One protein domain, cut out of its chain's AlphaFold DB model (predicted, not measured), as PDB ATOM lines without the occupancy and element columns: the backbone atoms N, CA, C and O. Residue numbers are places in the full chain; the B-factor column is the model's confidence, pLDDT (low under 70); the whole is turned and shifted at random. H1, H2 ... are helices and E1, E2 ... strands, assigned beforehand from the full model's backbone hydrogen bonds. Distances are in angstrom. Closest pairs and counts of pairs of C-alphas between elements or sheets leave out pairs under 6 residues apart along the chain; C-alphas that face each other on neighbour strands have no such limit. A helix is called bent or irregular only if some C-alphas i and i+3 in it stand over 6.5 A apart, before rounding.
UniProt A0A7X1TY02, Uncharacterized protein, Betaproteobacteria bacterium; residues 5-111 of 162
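This is residues 5 to 111 of the 162 residues of an uncharacterized protein of Betaproteobacteria bacterium (UniProt A0A7X1TY02). A single strongly twisted sheet of seven strands forms a wall, and two long helices cover one of its faces, H1 mainly over E2 and E1, H2 mainly over E5 and E3. The later parts of the two helices, residues 46 to 51 of H1 and 97 to 102 of H2, meet in a corner. The printed part has 107 residues, with two named helices and seven named strands in the order E1 E2 E3 H1 E4 E5 E6 H2 E7. Across the mixed sheet the order is E4, E5, E6, E3, E2, E1, E7. The class is mixed, helices and strands, and the whole is compact, with a radius of gyration of the C-alphas of 13.3 A and spans of 38 by 28 by 27 A.

E1, residues 5 to 10, E2, residues 14 to 20, and E3, residues 26 to 30, form a meander, each strand the antiparallel neighbour of the one before. N 8 and O 16 of E1 and E2 are 2.8 A apart, and N 19 and O 28 of E2 and E3 2.8 A, both within hydrogen-bond range. H1, residues 36 to 52, is on the sheet; its closest C-alphas to E2 are those of Leu 36 and Cys 15, 6.3 A. E4, residues 58 to 63, E5, residues 66 to 73, and E6, residues 76 to 80, form a second meander, with N 61 and O 68 at 2.9 A and N 71 and O 79 at 2.8 A. E6 is the antiparallel neighbour of E3, with N 80 and O 29 at 2.8 A; E3 is staggered, pairing with E2 over residues 26 to 29 and with E6 over 29 to 30. H2, residues 87 to 103, is on the same face as H1 at a height over the sheet of 7.9 A; the closest C-alphas of H2 and E5 are those of Ser 87 and Pro 67, 5.8 A. H1 and H2 touch, closest at the C-alphas of Leu 50 and Lys 98, 5.1 A, at a steep tilt of 69 degrees, only just short of about perpendicular, and run opposite ways. E7, residues 106 to 110, is an edge strand parallel to E1, with N 107 and O 5 at 2.8 A. In H1 every O i to N i+4 pair is within hydrogen-bond range, in H2 10 of 13.

E1 begins at C-alpha 5, (165.133, 195.361, 181.393). E2 is 19.6 A long, H1 24.4 A, E5 23.1 A and H2 25.7 A. H2 has a kink of 30 degrees near residue 97, and is neither bent nor irregular, but only just: C-alphas 98 and 101 are 6.2 A apart. E7 ends at C-alpha 110, (172.498, 184.802, 185.572).

The C-alphas farthest apart, those of Glu 12 and Asp 88, are 39.1 A apart. The printed part has no cut and no long link. Mean pLDDT of the printed part is 84.0; residue 12, residues 53 to 59, residues 74 to 77 and residue 111 are under 70.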
ATOM      1  N   PHE A   5     163.695 195.402 181.182       93.00
ATOM      2  CA  PHE A   5     165.133 195.361 181.393       93.00
ATOM      3  C   PHE A   5     165.596 193.932 181.639       93.00
ATOM      4  O   PHE A   5     164.987 193.201 182.414       93.00
ATOM      5  N   GLU A   6     166.713 193.563 181.032       92.94
ATOM      6  CA  GLU A   6     167.432 192.321 181.280       92.94
ATOM      7  C   GLU A   6     168.835 192.668 181.774       92.94
ATOM      8  O   GLU A   6     169.566 193.396 181.102       92.94
ATOM      9  N   VAL A   7     169.213 192.158 182.946       92.12
ATOM     10  CA  VAL A   7     170.584 192.244 183.461       92.12
ATOM     11  C   VAL A   7     171.249 190.894 183.256       92.12
ATOM     12  O   VAL A   7     170.905 189.927 183.931       92.12
ATOM     13  N   LEU A   8     172.174 190.827 182.306       90.38
ATOM     14  CA  LEU A   8     172.925 189.631 181.942       90.38
ATOM     15  C   LEU A   8     174.272 189.642 182.659       90.38
ATOM     16  O   LEU A   8     175.083 190.530 182.405       90.38
ATOM     17  N   THR A   9     174.547 188.652 183.506       86.88
ATOM     18  CA  THR A   9     175.881 188.509 184.110       86.88
ATOM     19  C   THR A   9     176.818 187.760 183.157       86.88
ATOM     20  O   THR A   9     176.644 186.571 182.886       86.88
ATOM     21  N   LEU A  10     177.823 188.455 182.635       81.38
ATOM     22  CA  LEU A  10     178.915 187.907 181.843       81.38
ATOM     23  C   LEU A  10     180.063 187.461 182.766       81.38
ATOM     24  O   LEU A  10     180.856 188.279 183.227       81.38
ATOM     25  N   GLY A  11     180.190 186.154 183.005       75.19
ATOM     26  CA  GLY A  11     181.315 185.602 183.773       75.19
ATOM     27  C   GLY A  11     181.423 186.149 185.205       75.19
ATOM     28  O   GLY A  11     180.414 186.480 185.820       75.19
ATOM     29  N   GLU A  12     182.646 186.203 185.748       67.38
ATOM     30  CA  GLU A  12     182.881 186.400 187.190       67.38
ATOM     31  C   GLU A  12     182.663 187.828 187.717       67.38
ATOM     32  O   GLU A  12     182.567 187.991 188.930       67.38
ATOM     33  N   ALA A  13     182.565 188.863 186.873       71.50
ATOM     34  CA  ALA A  13     182.425 190.241 187.372       71.50
ATOM     35  C   ALA A  13     181.965 191.259 186.314       71.50
ATOM     36  O   ALA A  13     182.398 192.407 186.328       71.50
ATOM     37  N   GLN A  14     181.168 190.862 185.322       87.38
ATOM     38  CA  GLN A  14     180.628 191.831 184.367       87.38
ATOM     39  C   GLN A  14     179.133 191.640 184.190       87.38
ATOM     40  O   GLN A  14     178.627 190.526 184.161       87.38
ATOM     41  N   CYS A  15     178.415 192.743 184.068       89.50
ATOM     42  CA  CYS A  15     176.989 192.800 183.820       89.50
ATOM     43  C   CYS A  15     176.736 193.594 182.537       89.50
ATOM     44  O   CYS A  15     177.427 194.569 182.247       89.50
ATOM     45  N   LEU A  16     175.724 193.195 181.774       91.62
ATOM     46  CA  LEU A  16     175.161 193.979 180.682       91.62
ATOM     47  C   LEU A  16     173.696 194.246 180.970       91.62
ATOM     48  O   LEU A  16     172.958 193.331 181.325       91.62
ATOM     49  N   ILE A  17     173.267 195.480 180.758       92.69
ATOM     50  CA  ILE A  17     171.859 195.855 180.787       92.69
ATOM     51  C   ILE A  17     171.368 195.898 179.347       92.69
ATOM     52  O   ILE A  17     171.989 196.529 178.491       92.69
ATOM     53  N   ARG A  18     170.232 195.263 179.078       94.19
ATOM     54  CA  ARG A  18     169.497 195.396 177.820       94.19
ATOM     55  C   ARG A  18     168.086 195.860 178.116       94.19
ATOM     56  O   ARG A  18     167.487 195.421 179.090       94.19
ATOM     57  N   PHE A  19     167.561 196.739 177.277       93.75
ATOM     58  CA  PHE A  19     166.147 197.070 177.258       93.75
ATOM     59  C   PHE A  19     165.548 196.580 175.948       93.75
ATOM     60  O   PHE A  19     166.016 196.969 174.870       93.75
ATOM     61  N   SER A  20     164.516 195.755 176.060       93.94
ATOM     62  CA  SER A  20     163.773 195.216 174.926       93.94
ATOM     63  C   SER A  20     162.336 195.715 174.956       93.94
ATOM     64  O   SER A  20     161.782 195.950 176.034       93.94
ATOM     65  N   ASP A  21     161.729 195.886 173.787       92.12
ATOM     66  CA  ASP A  21     160.293 196.135 173.678       92.12
ATOM     67  C   ASP A  21     159.468 194.852 173.894       92.12
ATOM     68  O   ASP A  21     159.967 193.837 174.386       92.12
ATOM     69  N   SER A  22     158.172 194.914 173.584       88.69
ATOM     70  CA  SER A  22     157.258 193.778 173.732       88.69
ATOM     71  C   SER A  22     157.509 192.638 172.745       88.69
ATOM     72  O   SER A  22     157.044 191.532 173.006       88.69
ATOM     73  N   ASP A  23     158.223 192.899 171.649       89.75
ATOM     74  CA  ASP A  23     158.523 191.929 170.593       89.75
ATOM     75  C   ASP A  23     159.941 191.352 170.753       89.75
ATOM     76  O   ASP A  23     160.528 190.837 169.804       89.75
ATOM     77  N   ASP A  24     160.521 191.480 171.953       88.06
ATOM     78  CA  ASP A  24     161.901 191.108 172.277       88.06
ATOM     79  C   ASP A  24     162.965 191.854 171.451       88.06
ATOM     80  O   ASP A  24     164.144 191.482 171.450       88.06
ATOM     81  N   THR A  25     162.589 192.954 170.790       90.62
ATOM     82  CA  THR A  25     163.527 193.765 170.020       90.62
ATOM     83  C   THR A  25     164.330 194.635 170.967       90.62
ATOM     84  O   THR A  25     163.790 195.445 171.719       90.62
ATOM     85  N   VAL A  26     165.650 194.487 170.926       92.00
ATOM     86  CA  VAL A  26     166.549 195.248 171.797       92.00
ATOM     87  C   VAL A  26     166.680 196.663 171.275       92.00
ATOM     88  O   VAL A  26     167.172 196.884 170.173       92.00
ATOM     89  N   LEU A  27     166.276 197.626 172.093       91.88
ATOM     90  CA  LEU A  27     166.314 199.041 171.738       91.88
ATOM     91  C   LEU A  27     167.469 199.782 172.415       91.88
ATOM     92  O   LEU A  27     167.889 200.836 171.939       91.88
ATOM     93  N   LEU A  28     167.996 199.238 173.513       91.88
ATOM     94  CA  LEU A  28     169.098 199.829 174.263       91.88
ATOM     95  C   LEU A  28     169.970 198.731 174.878       91.88
ATOM     96  O   LEU A  28     169.450 197.756 175.419       91.88
ATOM     97  N   ALA A  29     171.287 198.907 174.840       92.75
ATOM     98  CA  ALA A  29     172.244 198.060 175.541       92.75
ATOM     99  C   ALA A  29     173.315 198.914 176.231       92.75
ATOM    100  O   ALA A  29     173.754 199.928 175.682       92.75
ATOM    101  N   SER A  30     173.737 198.517 177.431       91.25
ATOM    102  CA  SER A  30     174.854 199.149 178.134       91.25
ATOM    103  C   SER A  30     176.203 198.609 177.662       91.25
ATOM    104  O   SER A  30     176.297 197.518 177.096       91.25
ATOM    105  N   SER A  31     177.271 199.343 177.967       87.50
ATOM    106  CA  SER A  31     178.613 198.758 178.041       87.50
ATOM    107  C   SER A  31     178.713 197.759 179.205       87.50
ATOM    108  O   SER A  31     177.808 197.678 180.039       87.50
ATOM    109  N   ALA A  32     179.820 197.014 179.278       87.81
ATOM    110  CA  ALA A  32     180.106 196.138 180.414       87.81
ATOM    111  C   ALA A  32     180.173 196.941 181.725       87.81
ATOM    112  O   ALA A  32     180.886 197.942 181.811       87.81
ATOM    113  N   ILE A  33     179.423 196.491 182.729       88.19
ATOM    114  CA  ILE A  33     179.330 197.082 184.067       88.19
ATOM    115  C   ILE A  33     180.018 196.130 185.056       88.19
ATOM    116  O   ILE A  33     179.740 194.938 185.002       88.19
ATOM    117  N   PRO A  34     180.906 196.604 185.943       86.56
ATOM    118  CA  PRO A  34     181.736 195.747 186.800       86.56
ATOM    119  C   PRO A  34     180.984 194.949 187.878       86.56
ATOM    120  O   PRO A  34     181.540 194.007 188.435       86.56
ATOM    121  N   ASP A  35     179.742 195.301 188.207       85.44
ATOM    122  CA  ASP A  35     178.994 194.621 189.262       85.44
ATOM    123  C   ASP A  35     177.474 194.797 189.115       85.44
ATOM    124  O   ASP A  35     176.982 195.658 188.377       85.44
ATOM    125  N   LEU A  36     176.729 193.933 189.813       86.81
ATOM    126  CA  LEU A  36     175.268 193.890 189.759       86.81
ATOM    127  C   LEU A  36     174.625 195.102 190.449       86.81
ATOM    128  O   LEU A  36     173.653 195.647 189.926       86.81
ATOM    129  N   ASP A  37     175.177 195.560 191.575       87.62
ATOM    130  CA  ASP A  37     174.633 196.701 192.322       87.62
ATOM    131  C   ASP A  37     174.714 197.982 191.483       87.62
ATOM    132  O   ASP A  37     173.776 198.784 191.433       87.62
ATOM    133  N   LEU A  38     175.822 198.166 190.766       88.50
ATOM    134  CA  LEU A  38     176.004 199.259 189.826       88.50
ATOM    135  C   LEU A  38     175.086 199.114 188.613       88.50
ATOM    136  O   LEU A  38     174.570 200.125 188.134       88.50
ATOM    137  N   ALA A  39     174.826 197.895 188.135       88.69
ATOM    138  CA  ALA A  39     173.862 197.676 187.060       88.69
ATOM    139  C   ALA A  39     172.440 198.089 187.488       88.69
ATOM    140  O   ALA A  39     171.752 198.798 186.755       88.69
ATOM    141  N   GLU A  40     172.022 197.746 188.706       89.00
ATOM    142  CA  GLU A  40     170.723 198.150 189.258       89.00
ATOM    143  C   GLU A  40     170.620 199.664 189.446       89.00
ATOM    144  O   GLU A  40     169.656 200.287 188.996       89.00
ATOM    145  N   ARG A  41     171.656 200.286 190.019       89.00
ATOM    146  CA  ARG A  41     171.735 201.751 190.129       89.00
ATOM    147  C   ARG A  41     171.700 202.427 188.763       89.00
ATOM    148  O   ARG A  41     171.108 203.495 188.632       89.00
ATOM    149  N   THR A  42     172.295 201.806 187.747       88.88
ATOM    150  CA  THR A  42     172.260 202.303 186.369       88.88
ATOM    151  C   THR A  42     170.848 202.228 185.789       88.88
ATOM    152  O   THR A  42     170.433 203.169 185.123       88.88
ATOM    153  N   ILE A  43     170.067 201.179 186.077       90.12
ATOM    154  CA  ILE A  43     168.654 201.095 185.664       90.12
ATOM    155  C   ILE A  43     167.817 202.185 186.338       90.12
ATOM    156  O   ILE A  43     167.061 202.879 185.660       90.12
ATOM    157  N   GLU A  44     167.964 202.380 187.649       88.69
ATOM    158  CA  GLU A  44     167.245 203.451 188.355       88.69
ATOM    159  C   GLU A  44     167.633 204.832 187.829       88.69
ATOM    160  O   GLU A  44     166.784 205.700 187.605       88.69
ATOM    161  N   TRP A  45     168.920 205.018 187.543       86.06
ATOM    162  CA  TRP A  45     169.393 206.218 186.880       86.06
ATOM    163  C   TRP A  45     168.761 206.383 185.492       86.06
ATOM    164  O   TRP A  45     168.254 207.464 185.216       86.06
ATOM    165  N   LEU A  46     168.691 205.337 184.657       86.69
ATOM    166  CA  LEU A  46     168.039 205.366 183.336       86.69
ATOM    167  C   LEU A  46     166.542 205.711 183.421       86.69
ATOM    168  O   LEU A  46     166.013 206.409 182.554       86.69
ATOM    169  N   ARG A  47     165.852 205.268 184.475       87.38
ATOM    170  CA  ARG A  47     164.446 205.626 184.722       87.38
ATOM    171  C   ARG A  47     164.279 207.110 185.000       87.38
ATOM    172  O   ARG A  47     163.474 207.773 184.350       87.38
ATOM    173  N   LEU A  48     165.068 207.644 185.929       84.81
ATOM    174  CA  LEU A  48     165.053 209.070 186.259       84.81
ATOM    175  C   LEU A  48     165.526 209.924 185.084       84.81
ATOM    176  O   LEU A  48     165.034 211.031 184.871       84.81
ATOM    177  N   ALA A  49     166.484 209.399 184.331       80.06
ATOM    178  CA  ALA A  49     167.069 210.020 183.172       80.06
ATOM    179  C   ALA A  49     166.032 210.347 182.107       80.06
ATOM    180  O   ALA A  49     165.788 211.506 181.767       80.06
ATOM    181  N   LEU A  50     165.389 209.304 181.607       80.12
ATOM    182  CA  LEU A  50     164.500 209.400 180.466       80.12
ATOM    183  C   LEU A  50     163.218 210.181 180.773       80.12
ATOM    184  O   LEU A  50     162.652 210.771 179.861       80.12
ATOM    185  N   GLN A  51     162.806 210.257 182.043       78.19
ATOM    186  CA  GLN A  51     161.702 211.122 182.477       78.19
ATOM    187  C   GLN A  51     162.045 212.604 182.447       78.19
ATOM    188  O   GLN A  51     161.168 213.448 182.281       78.19
ATOM    189  N   LYS A  52     163.306 212.928 182.722       70.75
ATOM    190  CA  LYS A  52     163.690 214.295 183.014       70.75
ATOM    191  C   LYS A  52     163.929 215.089 181.737       70.75
ATOM    192  O   LYS A  52     163.693 216.274 181.765       70.75
ATOM    193  N   ASP A  53     164.303 214.519 180.596       63.09
ATOM    194  CA  ASP A  53     164.659 215.279 179.372       63.09
ATOM    195  C   ASP A  53     165.850 216.269 179.529       63.09
ATOM    196  O   ASP A  53     166.519 216.551 178.540       63.09
ATOM    197  N   TRP A  54     166.191 216.761 180.735       48.97
ATOM    198  CA  TRP A  54     167.189 217.824 180.967       48.97
ATOM    199  C   TRP A  54     168.655 217.376 181.049       48.97
ATOM    200  O   TRP A  54     169.539 218.225 180.990       48.97
ATOM    201  N   LEU A  55     168.947 216.081 181.196       47.84
ATOM    202  CA  LEU A  55     170.312 215.603 181.487       47.84
ATOM    203  C   LEU A  55     170.971 214.806 180.352       47.84
ATOM    204  O   LEU A  55     172.094 214.337 180.523       47.84
ATOM    205  N   TYR A  56     170.312 214.673 179.195       53.75
ATOM    206  CA  TYR A  56     170.750 213.762 178.133       53.75
ATOM    207  C   TYR A  56     171.053 214.503 176.849       53.75
ATOM    208  O   TYR A  56     170.170 215.053 176.196       53.75
ATOM    209  N   GLN A  57     172.302 214.391 176.413       59.53
ATOM    210  CA  GLN A  57     172.566 214.377 174.987       59.53
ATOM    211  C   GLN A  57     172.193 212.981 174.499       59.53
ATOM    212  O   GLN A  57     172.981 212.043 174.628       59.53
ATOM    213  N   ILE A  58     170.972 212.837 173.971       65.06
ATOM    214  CA  ILE A  58     170.681 211.735 173.055       65.06
ATOM    215  C   ILE A  58     171.555 211.987 171.829       65.06
ATOM    216  O   ILE A  58     171.191 212.744 170.924       65.06
ATOM    217  N   GLY A  59     172.761 211.427 171.862       67.06
ATOM    218  CA  GLY A  59     173.734 211.567 170.798       67.06
ATOM    219  C   GLY A  59     173.259 210.726 169.632       67.06
ATOM    220  O   GLY A  59     173.340 209.500 169.697       67.06
ATOM    221  N   ARG A  60     172.732 211.380 168.598       77.25
ATOM    222  CA  ARG A  60     172.381 210.735 167.333       77.25
ATOM    223  C   ARG A  60     173.655 210.567 166.530       77.25
ATOM    224  O   ARG A  60     174.347 211.546 166.256       77.25
ATOM    225  N   ALA A  61     173.963 209.336 166.171       76.81
ATOM    226  CA  ALA A  61     175.098 209.013 165.332       76.81
ATOM    227  C   ALA A  61     174.616 208.223 164.117       76.81
ATOM    228  O   ALA A  61     173.629 207.494 164.179       76.81
ATOM    229  N   TYR A  62     175.340 208.359 163.016       76.19
ATOM    230  CA  TYR A  62     175.159 207.532 161.833       76.19
ATOM    231  C   TYR A  62     176.387 206.638 161.730       76.19
ATOM    232  O   TYR A  62     177.490 207.122 161.482       76.19
ATOM    233  N   GLN A  63     176.210 205.344 161.984       75.62
ATOM    234  CA  GLN A  63     177.236 204.353 161.679       75.62
ATOM    235  C   GLN A  63     176.997 203.789 160.277       75.62
ATOM    236  O   GLN A  63     175.925 203.971 159.700       75.62
ATOM    237  N   ALA A  64     177.978 203.060 159.736       76.06
ATOM    238  CA  ALA A  64     177.878 202.423 158.417       76.06
ATOM    239  C   ALA A  64     176.619 201.541 158.254       76.06
ATOM    240  O   ALA A  64     176.154 201.338 157.138       76.06
ATOM    241  N   ASN A  65     176.048 201.070 159.367       81.44
ATOM    242  CA  ASN A  65     174.898 200.171 159.407       81.44
ATOM    243  C   ASN A  65     173.557 200.871 159.699       81.44
ATOM    244  O   ASN A  65     172.542 200.186 159.792       81.44
ATOM    245  N   GLY A  66     173.536 202.201 159.860       88.62
ATOM    246  CA  GLY A  66     172.312 202.981 160.067       88.62
ATOM    247  C   GLY A  66     172.374 203.995 161.220       88.62
ATOM    248  O   GLY A  66     173.384 204.087 161.929       88.62
ATOM    249  N   PRO A  67     171.305 204.795 161.398       89.06
ATOM    250  CA  PRO A  67     171.154 205.704 162.530       89.06
ATOM    251  C   PRO A  67     171.095 204.952 163.858       89.06
ATOM    252  O   PRO A  67     170.424 203.935 163.983       89.06
ATOM    253  N   MET A  68     171.756 205.486 164.873       90.81
ATOM    254  CA  MET A  68     171.720 204.986 166.242       90.81
ATOM    255  C   MET A  68     171.661 206.159 167.217       90.81
ATOM    256  O   MET A  68     172.044 207.284 166.881       90.81
ATOM    257  N   PHE A  69     171.249 205.890 168.450       87.56
ATOM    258  CA  PHE A  69     171.318 206.872 169.517       87.56
ATOM    259  C   PHE A  69     172.109 206.350 170.716       87.56
ATOM    260  O   PHE A  69     172.208 205.150 170.970       87.56
ATOM    261  N   THR A  70     172.685 207.283 171.463       88.38
ATOM    262  CA  THR A  70     173.438 207.020 172.690       88.38
ATOM    263  C   THR A  70     172.831 207.797 173.846       88.38
ATOM    264  O   THR A  70     172.355 208.917 173.669       88.38
ATOM    265  N   LEU A  71     172.838 207.198 175.034       85.56
ATOM    266  CA  LEU A  71     172.488 207.848 176.288       85.56
ATOM    267  C   LEU A  71     173.773 208.064 177.076       85.56
ATOM    268  O   LEU A  71     174.421 207.105 177.504       85.56
ATOM    269  N   SER A  72     174.132 209.332 177.244       81.50
ATOM    270  CA  SER A  72     175.334 209.736 177.966       81.50
ATOM    271  C   SER A  72     174.975 210.358 179.306       81.50
ATOM    272  O   SER A  72     174.036 211.147 179.404       81.50
ATOM    273  N   ALA A  73     175.742 210.002 180.327       73.69
ATOM    274  CA  ALA A  73     175.818 210.711 181.591       73.69
ATOM    275  C   ALA A  73     176.969 211.738 181.538       73.69
ATOM    276  O   ALA A  73     177.816 211.656 180.645       73.69
ATOM    277  N   PRO A  74     177.087 212.653 182.517       66.88
ATOM    278  CA  PRO A  74     178.220 213.585 182.598       66.88
ATOM    279  C   PRO A  74     179.607 212.918 182.607       66.88
ATOM    280  O   PRO A  74     180.602 213.564 182.298       66.88
ATOM    281  N   PHE A  75     179.678 211.633 182.957       68.00
ATOM    282  CA  PHE A  75     180.905 210.836 183.020       68.00
ATOM    283  C   PHE A  75     181.141 209.934 181.791       68.00
ATOM    284  O   PHE A  75     182.132 209.209 181.766       68.00
ATOM    285  N   GLY A  76     180.271 209.966 180.771       69.31
ATOM    286  CA  GLY A  76     180.456 209.220 179.519       69.31
ATOM    287  C   GLY A  76     179.192 208.542 178.983       69.31
ATOM    288  O   GLY A  76     178.102 208.683 179.538       69.31
ATOM    289  N   VAL A  77     179.341 207.798 177.881       69.38
ATOM    290  CA  VAL A  77     178.255 207.003 177.278       69.38
ATOM    291  C   VAL A  77     177.931 205.819 178.185       69.38
ATOM    292  O   VAL A  77     178.804 205.008 178.478       69.38
ATOM    293  N   VAL A  78     176.671 205.711 178.605       81.31
ATOM    294  CA  VAL A  78     176.189 204.639 179.491       81.31
ATOM    295  C   VAL A  78     175.521 203.534 178.683       81.31
ATOM    296  O   VAL A  78     175.719 202.347 178.946       81.31
ATOM    297  N   CYS A  79     174.729 203.916 177.682       88.88
ATOM    298  CA  CYS A  79     174.020 202.975 176.827       88.88
ATOM    299  C   CYS A  79     173.965 203.445 175.374       88.88
ATOM    300  O   CYS A  79     173.981 204.642 175.086       88.88
ATOM    301  N   SER A  80     173.830 202.495 174.459       90.75
ATOM    302  CA  SER A  80     173.668 202.733 173.029       90.75
ATOM    303  C   SER A  80     172.597 201.827 172.448       90.75
ATOM    304  O   SER A  80     172.449 200.677 172.869       90.75
ATOM    305  N   SER A  81     171.867 202.325 171.461       91.81
ATOM    306  CA  SER A  81     170.981 201.495 170.660       91.81
ATOM    307  C   SER A  81     171.774 200.687 169.627       91.81
ATOM    308  O   SER A  81     172.842 201.132 169.190       91.81
ATOM    309  N   PRO A  82     171.251 199.546 169.155       90.94
ATOM    310  CA  PRO A  82     171.685 199.012 167.871       90.94
ATOM    311  C   PRO A  82     171.375 200.010 166.737       90.94
ATOM    312  O   PRO A  82     170.570 200.935 166.922       90.94
ATOM    313  N   PRO A  83     172.013 199.856 165.564       90.50
ATOM    314  CA  PRO A  83     171.678 200.654 164.395       90.50
ATOM    315  C   PRO A  83     170.262 200.322 163.909       90.50
ATOM    316  O   PRO A  83     169.881 199.159 163.779       90.50
ATOM    317  N   PHE A  84     169.487 201.363 163.630       89.62
ATOM    318  CA  PHE A  84     168.150 201.290 163.062       89.62
ATOM    319  C   PHE A  84     168.198 201.366 161.539       89.62
ATOM    320  O   PHE A  84     169.137 201.877 160.942       89.62
ATOM    321  N   THR A  85     167.126 200.911 160.896       90.62
ATOM    322  CA  THR A  85     166.968 200.969 159.435       90.62
ATOM    323  C   THR A  85     166.702 202.377 158.895       90.62
ATOM    324  O   THR A  85     166.913 202.626 157.712       90.62
ATOM    325  N   SER A  86     166.213 203.303 159.729       90.69
ATOM    326  CA  SER A  86     165.847 204.666 159.327       90.69
ATOM    327  C   SER A  86     165.858 205.624 160.519       90.69
ATOM    328  O   SER A  86     165.723 205.195 161.668       90.69
ATOM    329  N   SER A  87     165.981 206.928 160.262       88.75
ATOM    330  CA  SER A  87     165.888 207.943 161.322       88.75
ATOM    331  C   SER A  87     164.512 207.902 161.998       88.75
ATOM    332  O   SER A  87     164.423 208.003 163.214       88.75
ATOM    333  N   ASP A  88     163.442 207.650 161.237       90.81
ATOM    334  CA  ASP A  88     162.076 207.595 161.769       90.81
ATOM    335  C   ASP A  88     161.842 206.396 162.694       90.81
ATOM    336  O   ASP A  88     161.061 206.481 163.644       90.81
ATOM    337  N   SER A  89     162.475 205.248 162.426       90.25
ATOM    338  CA  SER A  89     162.419 204.103 163.345       90.25
ATOM    339  C   SER A  89     163.223 204.368 164.618       90.25
ATOM    340  O   SER A  89     162.754 204.027 165.702       90.25
ATOM    341  N   MET A  90     164.357 205.062 164.509       90.50
ATOM    342  CA  MET A  90     165.131 205.516 165.664       90.50
ATOM    343  C   MET A  90     164.335 206.497 166.543       90.50
ATOM    344  O   MET A  90     164.244 206.292 167.751       90.50
ATOM    345  N   GLU A  91     163.712 207.533 165.969       89.12
ATOM    346  CA  GLU A  91     162.917 208.505 166.742       89.12
ATOM    347  C   GLU A  91     161.706 207.851 167.421       89.12
ATOM    348  O   GLU A  91     161.401 208.150 168.578       89.12
ATOM    349  N   ARG A  92     161.047 206.898 166.746       89.94
ATOM    350  CA  ARG A  92     159.975 206.098 167.353       89.94
ATOM    351  C   ARG A  92     160.476 205.271 168.535       89.94
ATOM    352  O   ARG A  92     159.808 205.238 169.566       89.94
ATOM    353  N   ALA A  93     161.651 204.654 168.418       89.56
ATOM    354  CA  ALA A  93     162.260 203.905 169.515       89.56
ATOM    355  C   ALA A  93     162.614 204.813 170.704       89.56
ATOM    356  O   ALA A  93     162.348 204.452 171.849       89.56
ATOM    357  N   VAL A  94     163.138 206.016 170.448       88.25
ATOM    358  CA  VAL A  94     163.413 207.012 171.495       88.25
ATOM    359  C   VAL A  94     162.126 207.414 172.218       88.25
ATOM    360  O   VAL A  94     162.086 207.393 173.449       88.25
ATOM    361  N   ALA A  95     161.062 207.745 171.480       87.81
ATOM    362  CA  ALA A  95     159.771 208.109 172.063       87.81
ATOM    363  C   ALA A  95     159.173 206.965 172.900       87.81
ATOM    364  O   ALA A  95     158.685 207.189 174.010       87.81
ATOM    365  N   TYR A  96     159.268 205.733 172.400       89.62
ATOM    366  CA  TYR A  96     158.846 204.544 173.130       89.62
ATOM    367  C   TYR A  96     159.622 204.382 174.442       89.62
ATOM    368  O   TYR A  96     159.016 204.295 175.509       89.62
ATOM    369  N   ILE A  97     160.953 204.423 174.393       88.62
ATOM    370  CA  ILE A  97     161.826 204.245 175.563       88.62
ATOM    371  C   ILE A  97     161.522 205.264 176.663       88.62
ATOM    372  O   ILE A  97     161.432 204.880 177.829       88.62
ATOM    373  N   LYS A  98     161.307 206.539 176.309       85.81
ATOM    374  CA  LYS A  98     160.992 207.599 177.283       85.81
ATOM    375  C   LYS A  98     159.778 207.280 178.156       85.81
ATOM    376  O   LYS A  98     159.726 207.695 179.310       85.81
ATOM    377  N   THR A  99     158.817 206.530 177.620       86.69
ATOM    378  CA  THR A  99     157.592 206.157 178.338       86.69
ATOM    379  C   THR A  99     157.685 204.766 178.958       86.69
ATOM    380  O   THR A  99     157.326 204.578 180.119       86.69
ATOM    381  N   ALA A 100     158.211 203.791 178.216       88.50
ATOM    382  CA  ALA A 100     158.197 202.388 178.604       88.50
ATOM    383  C   ALA A 100     159.170 202.070 179.750       88.50
ATOM    384  O   ALA A 100     158.863 201.235 180.598       88.50
ATOM    385  N   VAL A 101     160.318 202.754 179.823       85.44
ATOM    386  CA  VAL A 101     161.365 202.467 180.819       85.44
ATOM    387  C   VAL A 101     160.893 202.663 182.264       85.44
ATOM    388  O   VAL A 101     161.333 201.940 183.157       85.44
ATOM    389  N   VAL A 102     159.972 203.598 182.502       83.25
ATOM    390  CA  VAL A 102     159.512 203.973 183.848       83.25
ATOM    391  C   VAL A 102     158.883 202.799 184.599       83.25
ATOM    392  O   VAL A 102     159.150 202.613 185.783       83.25
ATOM    393  N   ALA A 103     158.067 202.005 183.909       84.25
ATOM    394  CA  ALA A 103     157.334 200.881 184.490       84.25
ATOM    395  C   ALA A 103     157.900 199.516 184.068       84.25
ATOM    396  O   ALA A 103     157.317 198.478 184.382       84.25
ATOM    397  N   ALA A 104     159.017 199.503 183.336       89.62
ATOM    398  CA  ALA A 104     159.587 198.281 182.800       89.62
ATOM    399  C   ALA A 104     160.094 197.364 183.926       89.62
ATOM    400  O   ALA A 104     160.913 197.806 184.746       89.62
ATOM    401  N   PRO A 105     159.658 196.092 183.974       90.69
ATOM    402  CA  PRO A 105     160.186 195.122 184.923       90.69
ATOM    403  C   PRO A 105     161.667 194.846 184.649       90.69
ATOM    404  O   PRO A 105     162.131 194.955 183.512       90.69
ATOM    405  N   VAL A 106     162.397 194.464 185.696       91.56
ATOM    406  CA  VAL A 106     163.809 194.068 185.612       91.56
ATOM    407  C   VAL A 106     163.907 192.560 185.798       91.56
ATOM    408  O   VAL A 106     163.561 192.036 186.855       91.56
ATOM    409  N   LEU A 107     164.394 191.867 184.775       89.50
ATOM    410  CA  LEU A 107     164.731 190.453 184.809       89.50
ATOM    411  C   LEU A 107     166.240 190.307 185.005       89.50
ATOM    412  O   LEU A 107     167.033 190.792 184.200       89.50
ATOM    413  N   LYS A 108     166.646 189.627 186.075       86.25
ATOM    414  CA  LYS A 108     168.053 189.299 186.325       86.25
ATOM    415  C   LYS A 108     168.326 187.918 185.746       86.25
ATOM    416  O   LYS A 108     167.753 186.930 186.196       86.25
ATOM    417  N   LEU A 109     169.173 187.869 184.729       82.81
ATOM    418  CA  LEU A 109     169.560 186.654 184.034       82.81
ATOM    419  C   LEU A 109     171.009 186.342 184.407       82.81
ATOM    420  O   LEU A 109     171.955 186.945 183.896       82.81
ATOM    421  N   SER A 110     171.186 185.385 185.313       73.50
ATOM    422  CA  SER A 110     172.498 184.802 185.572       73.50
ATOM    423  C   SER A 110     172.960 184.078 184.310       73.50
ATOM    424  O   SER A 110     172.248 183.204 183.811       73.50
ATOM    425  N   GLY A 111     174.120 184.464 183.777       60.19
ATOM    426  CA  GLY A 111     174.723 183.862 182.596       60.19
ATOM    427  C   GLY A 111     174.838 182.351 182.762       60.19
ATOM    428  O   GLY A 111     175.756 181.856 183.409       60.19
TER     429      GLY A 111